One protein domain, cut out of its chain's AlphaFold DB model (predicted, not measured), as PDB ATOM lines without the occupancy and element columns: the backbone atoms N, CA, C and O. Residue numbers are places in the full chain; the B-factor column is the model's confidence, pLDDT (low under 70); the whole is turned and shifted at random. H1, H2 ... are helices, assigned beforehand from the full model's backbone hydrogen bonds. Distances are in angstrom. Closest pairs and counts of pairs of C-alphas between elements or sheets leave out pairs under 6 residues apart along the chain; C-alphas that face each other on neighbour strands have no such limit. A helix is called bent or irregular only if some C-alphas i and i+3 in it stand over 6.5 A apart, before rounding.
ATOM      1  N   ALA A   2      44.570  42.548 -56.736       90.56
ATOM      2  CA  ALA A   2      44.330  42.745 -58.173       90.56
ATOM      3  C   ALA A   2      42.852  42.618 -58.596       90.56
ATOM      4  O   ALA A   2      42.318  43.538 -59.196       90.56
ATOM      5  N   GLU A   3      42.147  41.559 -58.187       96.06
ATOM      6  CA  GLU A   3      40.714  41.390 -58.509       96.06
ATOM      7  C   GLU A   3      39.812  42.479 -57.902       96.06
ATOM      8  O   GLU A   3      38.776  42.822 -58.457       96.06
ATOM      9  N   LEU A   4      40.182  43.041 -56.747       96.81
ATOM     10  CA  LEU A   4      39.421  44.132 -56.129       96.81
ATOM     11  C   LEU A   4      39.692  45.466 -56.838       96.81
ATOM     12  O   LEU A   4      38.777  46.273 -56.965       96.81
ATOM     13  N   GLN A   5      40.915  45.675 -57.330       96.81
ATOM     14  CA  GLN A   5      41.271  46.827 -58.163       96.81
ATOM     15  C   GLN A   5      40.597  46.750 -59.537       96.81
ATOM     16  O   GLN A   5      40.005  47.724 -59.984       96.81
ATOM     17  N   GLU A   6      40.586  45.572 -60.168       97.19
ATOM     18  CA  GLU A   6      39.895  45.332 -61.442       97.19
ATOM     19  C   GLU A   6      38.388  45.616 -61.344       97.19
ATOM     20  O   GLU A   6      37.785  46.173 -62.257       97.19
ATOM     21  N   ARG A   7      37.778  45.306 -60.194       96.38
ATOM     22  CA  ARG A   7      36.373  45.627 -59.894       96.38
ATOM     23  C   ARG A   7      36.135  47.101 -59.549       96.38
ATOM     24  O   ARG A   7      34.996  47.473 -59.273       96.38
ATOM     25  N   GLY A   8      37.188  47.917 -59.510       97.31
ATOM     26  CA  GLY A   8      37.140  49.321 -59.112       97.31
ATOM     27  C   GLY A   8      36.841  49.530 -57.630       97.31
ATOM     28  O   GLY A   8      36.389  50.605 -57.256       97.31
ATOM     29  N   TRP A   9      37.028  48.514 -56.781       98.06
ATOM     30  CA  TRP A   9      36.756  48.598 -55.341       98.06
ATOM     31  C   TRP A   9      37.951  49.112 -54.546       98.06
ATOM     32  O   TRP A   9      37.774  49.652 -53.456       98.06
ATOM     33  N   LEU A  10      39.158  48.936 -55.081       98.38
ATOM     34  CA  LEU A  10      40.382  49.524 -54.552       98.38
ATOM     35  C   LEU A  10      41.028  50.409 -55.617       98.38
ATOM     36  O   LEU A  10      40.978  50.073 -56.799       98.38
ATOM     37  N   ASP A  11      41.656  51.499 -55.191       96.69
ATOM     38  CA  ASP A  11      42.525  52.308 -56.043       96.69
ATOM     39  C   ASP A  11      43.929  51.683 -56.193       96.69
ATOM     40  O   ASP A  11      44.241  50.617 -55.641       96.69
ATOM     41  N   ASP A  12      44.805  52.354 -56.944       95.50
ATOM     42  CA  ASP A  12      46.181  51.901 -57.187       95.50
ATOM     43  C   ASP A  12      47.035  51.848 -55.908       95.50
ATOM     44  O   ASP A  12      48.007  51.092 -55.841       95.50
ATOM     45  N   ALA A  13      46.663  52.604 -54.868       95.69
ATOM     46  CA  ALA A  13      47.303  52.573 -53.555       95.69
ATOM     47  C   ALA A  13      46.732  51.472 -52.639       95.69
ATOM     48  O   ALA A  13      47.238  51.268 -51.533       95.69
ATOM     49  N   GLY A  14      45.707  50.739 -53.088       95.38
ATOM     50  CA  GLY A  14      45.034  49.695 -52.318       95.38
ATOM     51  C   GLY A  14      44.014  50.233 -51.311       95.38
ATOM     52  O   GLY A  14      43.651  49.518 -50.377       95.38
ATOM     53  N   VAL A  15      43.558  51.475 -51.473       97.12
ATOM     54  CA  VAL A  15      42.553  52.121 -50.619       97.12
ATOM     55  C   VAL A  15      41.159  51.912 -51.211       97.12
ATOM     56  O   VAL A  15      40.995  51.890 -52.427       97.12
ATOM     57  N   LEU A  16      40.140  51.744 -50.358       97.38
ATOM     58  CA  LEU A  16      38.748  51.628 -50.806       97.38
ATOM     59  C   LEU A  16      38.315  52.872 -51.587       97.38
ATOM     60  O   LEU A  16      38.399  53.992 -51.084       97.38
ATOM     61  N   THR A  17      37.782  52.644 -52.783       98.12
ATOM     62  CA  THR A  17      37.037  53.653 -53.541       98.12
ATOM     63  C   THR A  17      35.644  53.848 -52.935       98.12
ATOM     64  O   THR A  17      35.222  53.108 -52.036       98.12
ATOM     65  N   TYR A  18      34.887  54.824 -53.439       98.19
ATOM     66  CA  TYR A  18      33.490  55.000 -53.035       98.19
ATOM     67  C   TYR A  18      32.643  53.768 -53.400       98.19
ATOM     68  O   TYR A  18      31.851  53.281 -52.594       98.19
ATOM     69  N   GLU A  19      32.869  53.215 -54.588       97.75
ATOM     70  CA  GLU A  19      32.227  52.004 -55.093       97.75
ATOM     71  C   GLU A  19      32.592  50.787 -54.241       97.75
ATOM     72  O   GLU A  19      31.724  49.980 -53.902       97.75
ATOM     73  N   GLY A  20      33.862  50.671 -53.849       98.12
ATOM     74  CA  GLY A  20      34.335  49.619 -52.955       98.12
ATOM     75  C   GLY A  20      33.716  49.709 -51.567       98.12
ATOM     76  O   GLY A  20      33.316  48.686 -51.011       98.12
ATOM     77  N   LEU A  21      33.584  50.920 -51.018       97.88
ATOM     78  CA  LEU A  21      32.913  51.137 -49.739       97.88
ATOM     79  C   LEU A  21      31.437  50.729 -49.814       97.88
ATOM     80  O   LEU A  21      30.979  49.965 -48.968       97.88
ATOM     81  N   ALA A  22      30.718  51.165 -50.852       98.00
ATOM     82  CA  ALA A  22      29.316  50.803 -51.057       98.00
ATOM     83  C   ALA A  22      29.131  49.286 -51.233       98.00
ATOM     84  O   ALA A  22      28.209  48.690 -50.671       98.00
ATOM     85  N   ALA A  23      30.030  48.639 -51.977       97.44
ATOM     86  CA  ALA A  23      30.010  47.196 -52.149       97.44
ATOM     87  C   ALA A  23      30.281  46.450 -50.839       97.44
ATOM     88  O   ALA A  23      29.593  45.467 -50.558       97.44
ATOM     89  N   ARG A  24      31.246  46.920 -50.037       96.69
ATOM     90  CA  ARG A  24      31.543  46.346 -48.723       96.69
ATOM     91  C   ARG A  24      30.332  46.444 -47.805       96.69
ATOM     92  O   ARG A  24      29.924  45.416 -47.287       96.69
ATOM     93  N   THR A  25      29.732  47.628 -47.676       97.62
ATOM     94  CA  THR A  25      28.542  47.837 -46.838       97.62
ATOM     95  C   THR A  25      27.409  46.902 -47.233       97.62
ATOM     96  O   THR A  25      26.860  46.219 -46.382       97.62
ATOM     97  N   ARG A  26      27.113  46.780 -48.533       97.81
ATOM     98  CA  ARG A  26      26.071  45.862 -49.003       97.81
ATOM     99  C   ARG A  26      26.372  44.404 -48.646       97.81
ATOM    100  O   ARG A  26      25.468  43.679 -48.248       97.81
ATOM    101  N   ILE A  27      27.621  43.967 -48.815       97.12
ATOM    102  CA  ILE A  27      28.025  42.606 -48.444       97.12
ATOM    103  C   ILE A  27      27.886  42.409 -46.935       97.12
ATOM    104  O   ILE A  27      27.330  41.396 -46.533       97.12
ATOM    105  N   GLU A  28      28.354  43.361 -46.124       96.94
ATOM    106  CA  GLU A  28      28.225  43.339 -44.663       96.94
ATOM    107  C   GLU A  28      26.745  43.194 -44.264       96.94
ATOM    108  O   GLU A  28      26.408  42.220 -43.590       96.94
ATOM    109  N   ASP A  29      25.852  44.031 -44.802       97.94
ATOM    110  CA  ASP A  29      24.404  43.983 -44.547       97.94
ATOM    111  C   ASP A  29      23.770  42.634 -44.949       97.94
ATOM    112  O   ASP A  29      22.987  42.044 -44.197       97.94
ATOM    113  N   GLU A  30      24.105  42.118 -46.138       98.25
ATOM    114  CA  GLU A  30      23.618  40.819 -46.620       98.25
ATOM    115  C   GLU A  30      24.117  39.679 -45.713       98.25
ATOM    116  O   GLU A  30      23.349  38.785 -45.342       98.25
ATOM    117  N   THR A  31      25.393  39.713 -45.320       96.88
ATOM    118  CA  THR A  31      25.981  38.695 -44.443       96.88
ATOM    119  C   THR A  31      25.435  38.754 -43.020       96.88
ATOM    120  O   THR A  31      25.180  37.695 -42.444       96.88
ATOM    121  N   ASP A  32      25.168  39.945 -42.482       96.12
ATOM    122  CA  ASP A  32      24.514  40.127 -41.185       96.12
ATOM    123  C   ASP A  32      23.103  39.535 -41.208       96.12
ATOM    124  O   ASP A  32      22.726  38.773 -40.311       96.12
ATOM    125  N   GLY A  33      22.342  39.794 -42.276       97.38
ATOM    126  CA  GLY A  33      21.020  39.205 -42.478       97.38
ATOM    127  C   GLY A  33      21.047  37.674 -42.516       97.38
ATOM    128  O   GLY A  33      20.241  37.018 -41.850       97.38
ATOM    129  N   LEU A  34      22.001  37.089 -43.249       97.62
ATOM    130  CA  LEU A  34      22.177  35.634 -43.332       97.62
ATOM    131  C   LEU A  34      22.614  35.015 -41.993       97.62
ATOM    132  O   LEU A  34      22.172  33.918 -41.645       97.62
ATOM    133  N   ALA A  35      23.461  35.708 -41.231       95.81
ATOM    134  CA  ALA A  35      23.976  35.235 -39.950       95.81
ATOM    135  C   ALA A  35      22.984  35.405 -38.786       95.81
ATOM    136  O   ALA A  35      23.143  34.754 -37.753       95.81
ATOM    137  N   LEU A  36      21.958  36.253 -38.928       96.94
ATOM    138  CA  LEU A  36      21.039  36.614 -37.845       96.94
ATOM    139  C   LEU A  36      20.159  35.446 -37.361       96.94
ATOM    140  O   LEU A  36      19.877  35.335 -36.166       96.94
ATOM    141  N   GLY A  37      19.728  34.566 -38.268       97.94
ATOM    142  CA  GLY A  37      18.761  33.496 -37.976       97.94
ATOM    143  C   GLY A  37      19.114  32.628 -36.753       97.94
ATOM    144  O   GLY A  37      18.286  32.502 -35.846       97.94
ATOM    145  N   PRO A  38      20.330  32.056 -36.675       96.75
ATOM    146  CA  PRO A  38      20.787  31.300 -35.508       96.75
ATOM    147  C   PRO A  38      20.718  32.070 -34.182       96.75
ATOM    148  O   PRO A  38      20.312  31.505 -33.166       96.75
ATOM    149  N   TRP A  39      21.065  33.360 -34.175       95.62
ATOM    150  CA  TRP A  39      21.042  34.185 -32.962       95.62
ATOM    151  C   TRP A  39      19.618  34.437 -32.469       95.62
ATOM    152  O   TRP A  39      19.352  34.326 -31.272       95.62
ATOM    153  N   LEU A  40      18.683  34.687 -33.393       97.12
ATOM    154  CA  LEU A  40      17.262  34.816 -33.063       97.12
ATOM    155  C   LEU A  40      16.699  33.524 -32.460       97.12
ATOM    156  O   LEU A  40      15.940  33.579 -31.496       97.12
ATOM    157  N   GLN A  41      17.095  32.360 -32.985       97.81
ATOM    158  CA  GLN A  41      16.659  31.064 -32.452       97.81
ATOM    159  C   GLN A  41      17.246  30.751 -31.070       97.81
ATOM    160  O   GLN A  41      16.583  30.125 -30.240       97.81
ATOM    161  N   LEU A  42      18.494  31.151 -30.812       97.44
ATOM    162  CA  LEU A  42      19.113  30.991 -29.499       97.44
ATOM    163  C   LEU A  42      18.456  31.904 -28.458       97.44
ATOM    164  O   LEU A  42      18.257  31.486 -27.315       97.44
ATOM    165  N   GLY A  43      18.130  33.136 -28.846       96.50
ATOM    166  CA  GLY A  43      17.715  34.166 -27.906       96.50
ATOM    167  C   GLY A  43      18.844  34.545 -26.941       96.50
ATOM    168  O   GLY A  43      19.971  34.037 -27.006       96.50
ATOM    169  N   LYS A  44      18.552  35.463 -26.021       95.06
ATOM    170  CA  LYS A  44      19.566  36.081 -25.161       95.06
ATOM    171  C   LYS A  44      20.241  35.073 -24.228       95.06
ATOM    172  O   LYS A  44      21.467  35.025 -24.137       95.06
ATOM    173  N   GLU A  45      19.459  34.229 -23.569       96.44
ATOM    174  CA  GLU A  45      19.933  33.312 -22.532       96.44
ATOM    175  C   GLU A  45      20.852  32.233 -23.110       96.44
ATOM    176  O   GLU A  45      21.911  31.940 -22.547       96.44
ATOM    177  N   ARG A  46      20.480  31.643 -24.254       97.31
ATOM    178  CA  ARG A  46      21.311  30.604 -24.882       97.31
ATOM    179  C   ARG A  46      22.530  31.202 -25.572       97.31
ATOM    180  O   ARG A  46      23.571  30.553 -25.582       97.31
ATOM    181  N   THR A  47      22.438  32.437 -26.066       97.00
ATOM    182  CA  THR A  47      23.605  33.177 -26.571       97.00
ATOM    183  C   THR A  47      24.606  33.450 -25.445       97.00
ATOM    184  O   THR A  47      25.793  33.174 -25.605       97.00
ATOM    185  N   HIS A  48      24.145  33.879 -24.265       95.50
ATOM    186  CA  HIS A  48      25.018  34.051 -23.099       95.50
ATOM    187  C   HIS A  48      25.657  32.725 -22.645       95.50
ATOM    188  O   HIS A  48      26.844  32.673 -22.301       95.50
ATOM    189  N   ARG A  49      24.906  31.616 -22.708       96.56
ATOM    190  CA  ARG A  49      25.463  30.279 -22.455       96.56
ATOM    191  C   ARG A  49      26.549  29.917 -23.471       96.56
ATOM    192  O   ARG A  49      27.605  29.439 -23.065       96.56
ATOM    193  N   LEU A  50      26.308  30.145 -24.763       95.81
ATOM    194  CA  LEU A  50      27.295  29.904 -25.819       95.81
ATOM    195  C   LEU A  50      28.566  30.729 -25.585       95.81
ATOM    196  O   LEU A  50      29.664  30.184 -25.645       95.81
ATOM    197  N   TRP A  51      28.424  32.010 -25.242       94.06
ATOM    198  CA  TRP A  51      29.558  32.871 -24.908       94.06
ATOM    199  C   TRP A  51      30.374  32.340 -23.732       94.06
ATOM    200  O   TRP A  51      31.596  32.282 -23.826       94.06
ATOM    201  N   THR A  52      29.715  31.892 -22.660       94.62
ATOM    202  CA  THR A  52      30.402  31.313 -21.493       94.62
ATOM    203  C   THR A  52      31.228  30.087 -21.894       94.62
ATOM    204  O   THR A  52      32.403  30.001 -21.547       94.62
ATOM    205  N   LEU A  53      30.656  29.181 -22.698       96.19
ATOM    206  CA  LEU A  53      31.357  27.984 -23.179       96.19
ATOM    207  C   LEU A  53      32.574  28.333 -24.049       96.19
ATOM    208  O   LEU A  53      33.647  27.758 -23.875       96.19
ATOM    209  N   LEU A  54      32.421  29.286 -24.974       93.62
ATOM    210  CA  LEU A  54      33.507  29.722 -25.856       93.62
ATOM    211  C   LEU A  54      34.605  30.475 -25.096       93.62
ATOM    212  O   LEU A  54      35.785  30.298 -25.396       93.62
ATOM    213  N   ARG A  55      34.233  31.288 -24.102       91.56
ATOM    214  CA  ARG A  55      35.173  31.992 -23.226       91.56
ATOM    215  C   ARG A  55      36.046  30.993 -22.471       91.56
ATOM    216  O   ARG A  55      37.264  31.130 -22.470       91.56
ATOM    217  N   ASP A  56      35.441  29.978 -21.869       92.44
ATOM    218  CA  ASP A  56      36.186  28.998 -21.082       92.44
ATOM    219  C   ASP A  56      37.126  28.164 -21.979       92.44
ATOM    220  O   ASP A  56      38.278  27.928 -21.615       92.44
ATOM    221  N   LEU A  57      36.697  27.815 -23.201       92.12
ATOM    222  CA  LEU A  57      37.568  27.183 -24.202       92.12
ATOM    223  C   LEU A  57      38.753  28.084 -24.594       92.12
ATOM    224  O   LEU A  57      39.889  27.615 -24.670       92.12
ATOM    225  N   LEU A  58      38.504  29.372 -24.839       90.38
ATOM    226  CA  LEU A  58      39.559  30.312 -25.207       90.38
ATOM    227  C   LEU A  58      40.566  30.507 -24.065       90.38
ATOM    228  O   LEU A  58      41.763  30.565 -24.334       90.38
ATOM    229  N   GLN A  59      40.113  30.534 -22.807       90.62
ATOM    230  CA  GLN A  59      41.004  30.602 -21.647       90.62
ATOM    231  C   GLN A  59      41.992  29.424 -21.631       90.62
ATOM    232  O   GLN A  59      43.191  29.645 -21.498       90.62
ATOM    233  N   VAL A  60      41.517  28.195 -21.878       92.38
ATOM    234  CA  VAL A  60      42.383  27.002 -21.961       92.38
ATOM    235  C   VAL A  60      43.448  27.153 -23.051       92.38
ATOM    236  O   VAL A  60      44.618  26.855 -22.818       92.38
ATOM    237  N   ILE A  61      43.063  27.640 -24.233       90.56
ATOM    238  CA  ILE A  61      43.995  27.848 -25.351       90.56
ATOM    239  C   ILE A  61      45.039  28.914 -24.996       90.56
ATOM    240  O   ILE A  61      46.223  28.742 -25.290       90.56
ATOM    241  N   LEU A  62      44.627  30.016 -24.372       90.31
ATOM    242  CA  LEU A  62      45.535  31.099 -23.991       90.31
ATOM    243  C   LEU A  62      46.530  30.658 -22.913       90.31
ATOM    244  O   LEU A  62      47.719  30.959 -23.039       90.31
ATOM    245  N   ASP A  63      46.075  29.896 -21.918       90.12
ATOM    246  CA  ASP A  63      46.929  29.361 -20.855       90.12
ATOM    247  C   ASP A  63      47.981  28.395 -21.412       90.12
ATOM    248  O   ASP A  63      49.161  28.508 -21.082       90.12
ATOM    249  N   GLN A  64      47.588  27.498 -22.326       92.06
ATOM    250  CA  GLN A  64      48.511  26.562 -22.982       92.06
ATOM    251  C   GLN A  64      49.593  27.261 -23.813       92.06
ATOM    252  O   GLN A  64      50.707  26.754 -23.921       92.06
ATOM    253  N   ASN A  65      49.276  28.419 -24.392       86.50
ATOM    254  CA  ASN A  65      50.203  29.182 -25.226       86.50
ATOM    255  C   ASN A  65      50.949  30.285 -24.454       86.50
ATOM    256  O   ASN A  65      51.729  31.022 -25.054       86.50
ATOM    257  N   GLY A  66      50.715  30.429 -23.143       85.00
ATOM    258  CA  GLY A  66      51.326  31.485 -22.333       85.00
ATOM    259  C   GLY A  66      50.964  32.896 -22.809       85.00
ATOM    260  O   GLY A  66      51.789  33.804 -22.720       85.00
ATOM    261  N   LEU A  67      49.753  33.082 -23.349       82.31
ATOM    262  CA  LEU A  67      49.270  34.345 -23.909       82.31
ATOM    263  C   LEU A  67      48.290  35.027 -22.937       82.31
ATOM    264  O   LEU A  67      47.077  34.896 -23.094       82.31
ATOM    265  N   PRO A  68      48.766  35.817 -21.953       73.69
ATOM    266  CA  PRO A  68      47.895  36.433 -20.946       73.69
ATOM    267  C   PRO A  68      46.983  37.529 -21.519       73.69
ATOM    268  O   PRO A  68      46.068  37.997 -20.841       73.69
ATOM    269  N   ARG A  69      47.251  37.991 -22.748       80.69
ATOM    270  CA  ARG A  69      46.460  38.997 -23.459       80.69
ATOM    271  C   ARG A  69      46.357  38.625 -24.929       80.69
ATOM    272  O   ARG A  69      47.360  38.314 -25.565       80.69
ATOM    273  N   LEU A  70      45.153  38.757 -25.471       83.06
ATOM    274  CA  LEU A  70      44.876  38.650 -26.898       83.06
ATOM    275  C   LEU A  70      44.317  39.982 -27.387       83.06
ATOM    276  O   LEU A  70      43.457  40.568 -26.729       83.06
ATOM    277  N   ARG A  71      44.796  40.447 -28.541       84.38
ATOM    278  CA  ARG A  71      44.152  41.492 -29.337       84.38
ATOM    279  C   ARG A  71      43.902  40.912 -30.717       84.38
ATOM    280  O   ARG A  71      44.841  40.506 -31.393       84.38
ATOM    281  N   THR A  72      42.640  40.843 -31.108       80.88
ATOM    282  CA  THR A  72      42.255  40.320 -32.420       80.88
ATOM    283  C   THR A  72      42.306  41.427 -33.479       80.88
ATOM    284  O   THR A  72      42.175  42.606 -33.135       80.88
ATOM    285  N   PRO A  73      42.452  41.079 -34.769       76.25
ATOM    286  CA  PRO A  73      42.403  42.049 -35.867       76.25
ATOM    287  C   PRO A  73      41.104  42.867 -35.936       76.25
ATOM    288  O   PRO A  73      41.123  43.989 -36.424       76.25
ATOM    289  N   ILE A  74      39.997  42.348 -35.391       77.44
ATOM    290  CA  ILE A  74      38.703  43.048 -35.292       77.44
ATOM    291  C   ILE A  74      38.565  43.896 -34.012       77.44
ATOM    292  O   ILE A  74      37.471  44.303 -33.638       77.44
ATOM    293  N   GLY A  75      39.667  44.154 -33.302       78.19
ATOM    294  CA  GLY A  75      39.705  45.077 -32.163       78.19
ATOM    295  C   GLY A  75      39.272  44.494 -30.814       78.19
ATOM    296  O   GLY A  75      39.347  45.201 -29.811       78.19
ATOM    297  N   LEU A  76      38.884  43.215 -30.745       79.69
ATOM    298  CA  LEU A  76      38.502  42.570 -29.482       79.69
ATOM    299  C   LEU A  76      39.727  42.238 -28.622       79.69
ATOM    300  O   LEU A  76      40.756  41.804 -29.150       79.69
ATOM    301  N   SER A  77      39.591  42.402 -27.304       86.31
ATOM    302  CA  SER A  77      40.632  42.142 -26.306       86.31
ATOM    303  C   SER A  77      40.244  41.053 -25.295       86.31
ATOM    304  O   SER A  77      39.064  40.814 -25.040       86.31
ATOM    305  N   TRP A  78      41.253  40.402 -24.702       86.81
ATOM    306  CA  TRP A  78      41.095  39.462 -23.582       86.81
ATOM    307  C   TRP A  78      41.554  40.077 -22.243       86.81
ATOM    308  O   TRP A  78      42.600  40.738 -22.239       86.81
ATOM    309  N   PRO A  79      40.849  39.854 -21.112       86.00
ATOM    310  CA  PRO A  79      39.637  39.043 -20.959       86.00
ATOM    311  C   PRO A  79      38.418  39.670 -21.637       86.00
ATOM    312  O   PRO A  79      38.171  40.869 -21.511       86.00
TER     313      PRO A  79
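AT A GLANCE: This is residues 2 to 79 of the 84 residues of an uncharacterized protein of Acidimicrobiaceae bacterium (UniProt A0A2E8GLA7). One long helix, H2, bends into an open L of two arms, with the short helix H1 and its loop at one end. From the other end, residues 65 to 79, with no named element, fold back toward the space between the arms. The printed part has 78 residues with two named helices, H1 then H2, and no named strand: all helix. It is extended, with a radius of gyration of the C-alphas of 18.3 A, and flat, spanning 43 by 35 by 16 A.

IN THESE COORDINATES: H2, residues 18 to 64, was assigned as one helix by its hydrogen bonds but is bent: C-alphas 41 and 44 are 9.3 A apart. Arm H2a, residues 18 to 41, is 35.8 A long and begins at C-alpha 18 (33.490, 55.000, -53.035). It is irregular, C-alphas 35 and 38 being 6.7 A apart, with a kink of 32 degrees near residue 35. Arm H2b, residues 44 to 64, is 30.5 A long and ends at C-alpha 64 (48.511, 26.562, -22.982). H1 is residues 2 to 6, 6.1 A.

HOW THE PARTS SIT: H2a and H2b are close but not clearly touching, their closest C-alphas, Trp 39 and Thr 47, 7.0 A apart. Their lines are only just about perpendicular, at 73 degrees. H1 is apart from H2b, and only just apart from H2a, at 8.1 A. Every O i to N i+4 pair is within hydrogen-bond range in H1 and H2b, and 17 of 20 in H2a.

THE WHOLE: The two C-alphas farthest apart, Asp 12 and Glu 45, are 47.3 A apart. Residues 25 to 37 of H2 stand free. The link from H1 to H2 is long, 11 residues. The printed part has no cut, and no printed residue is under 70 in pLDDT.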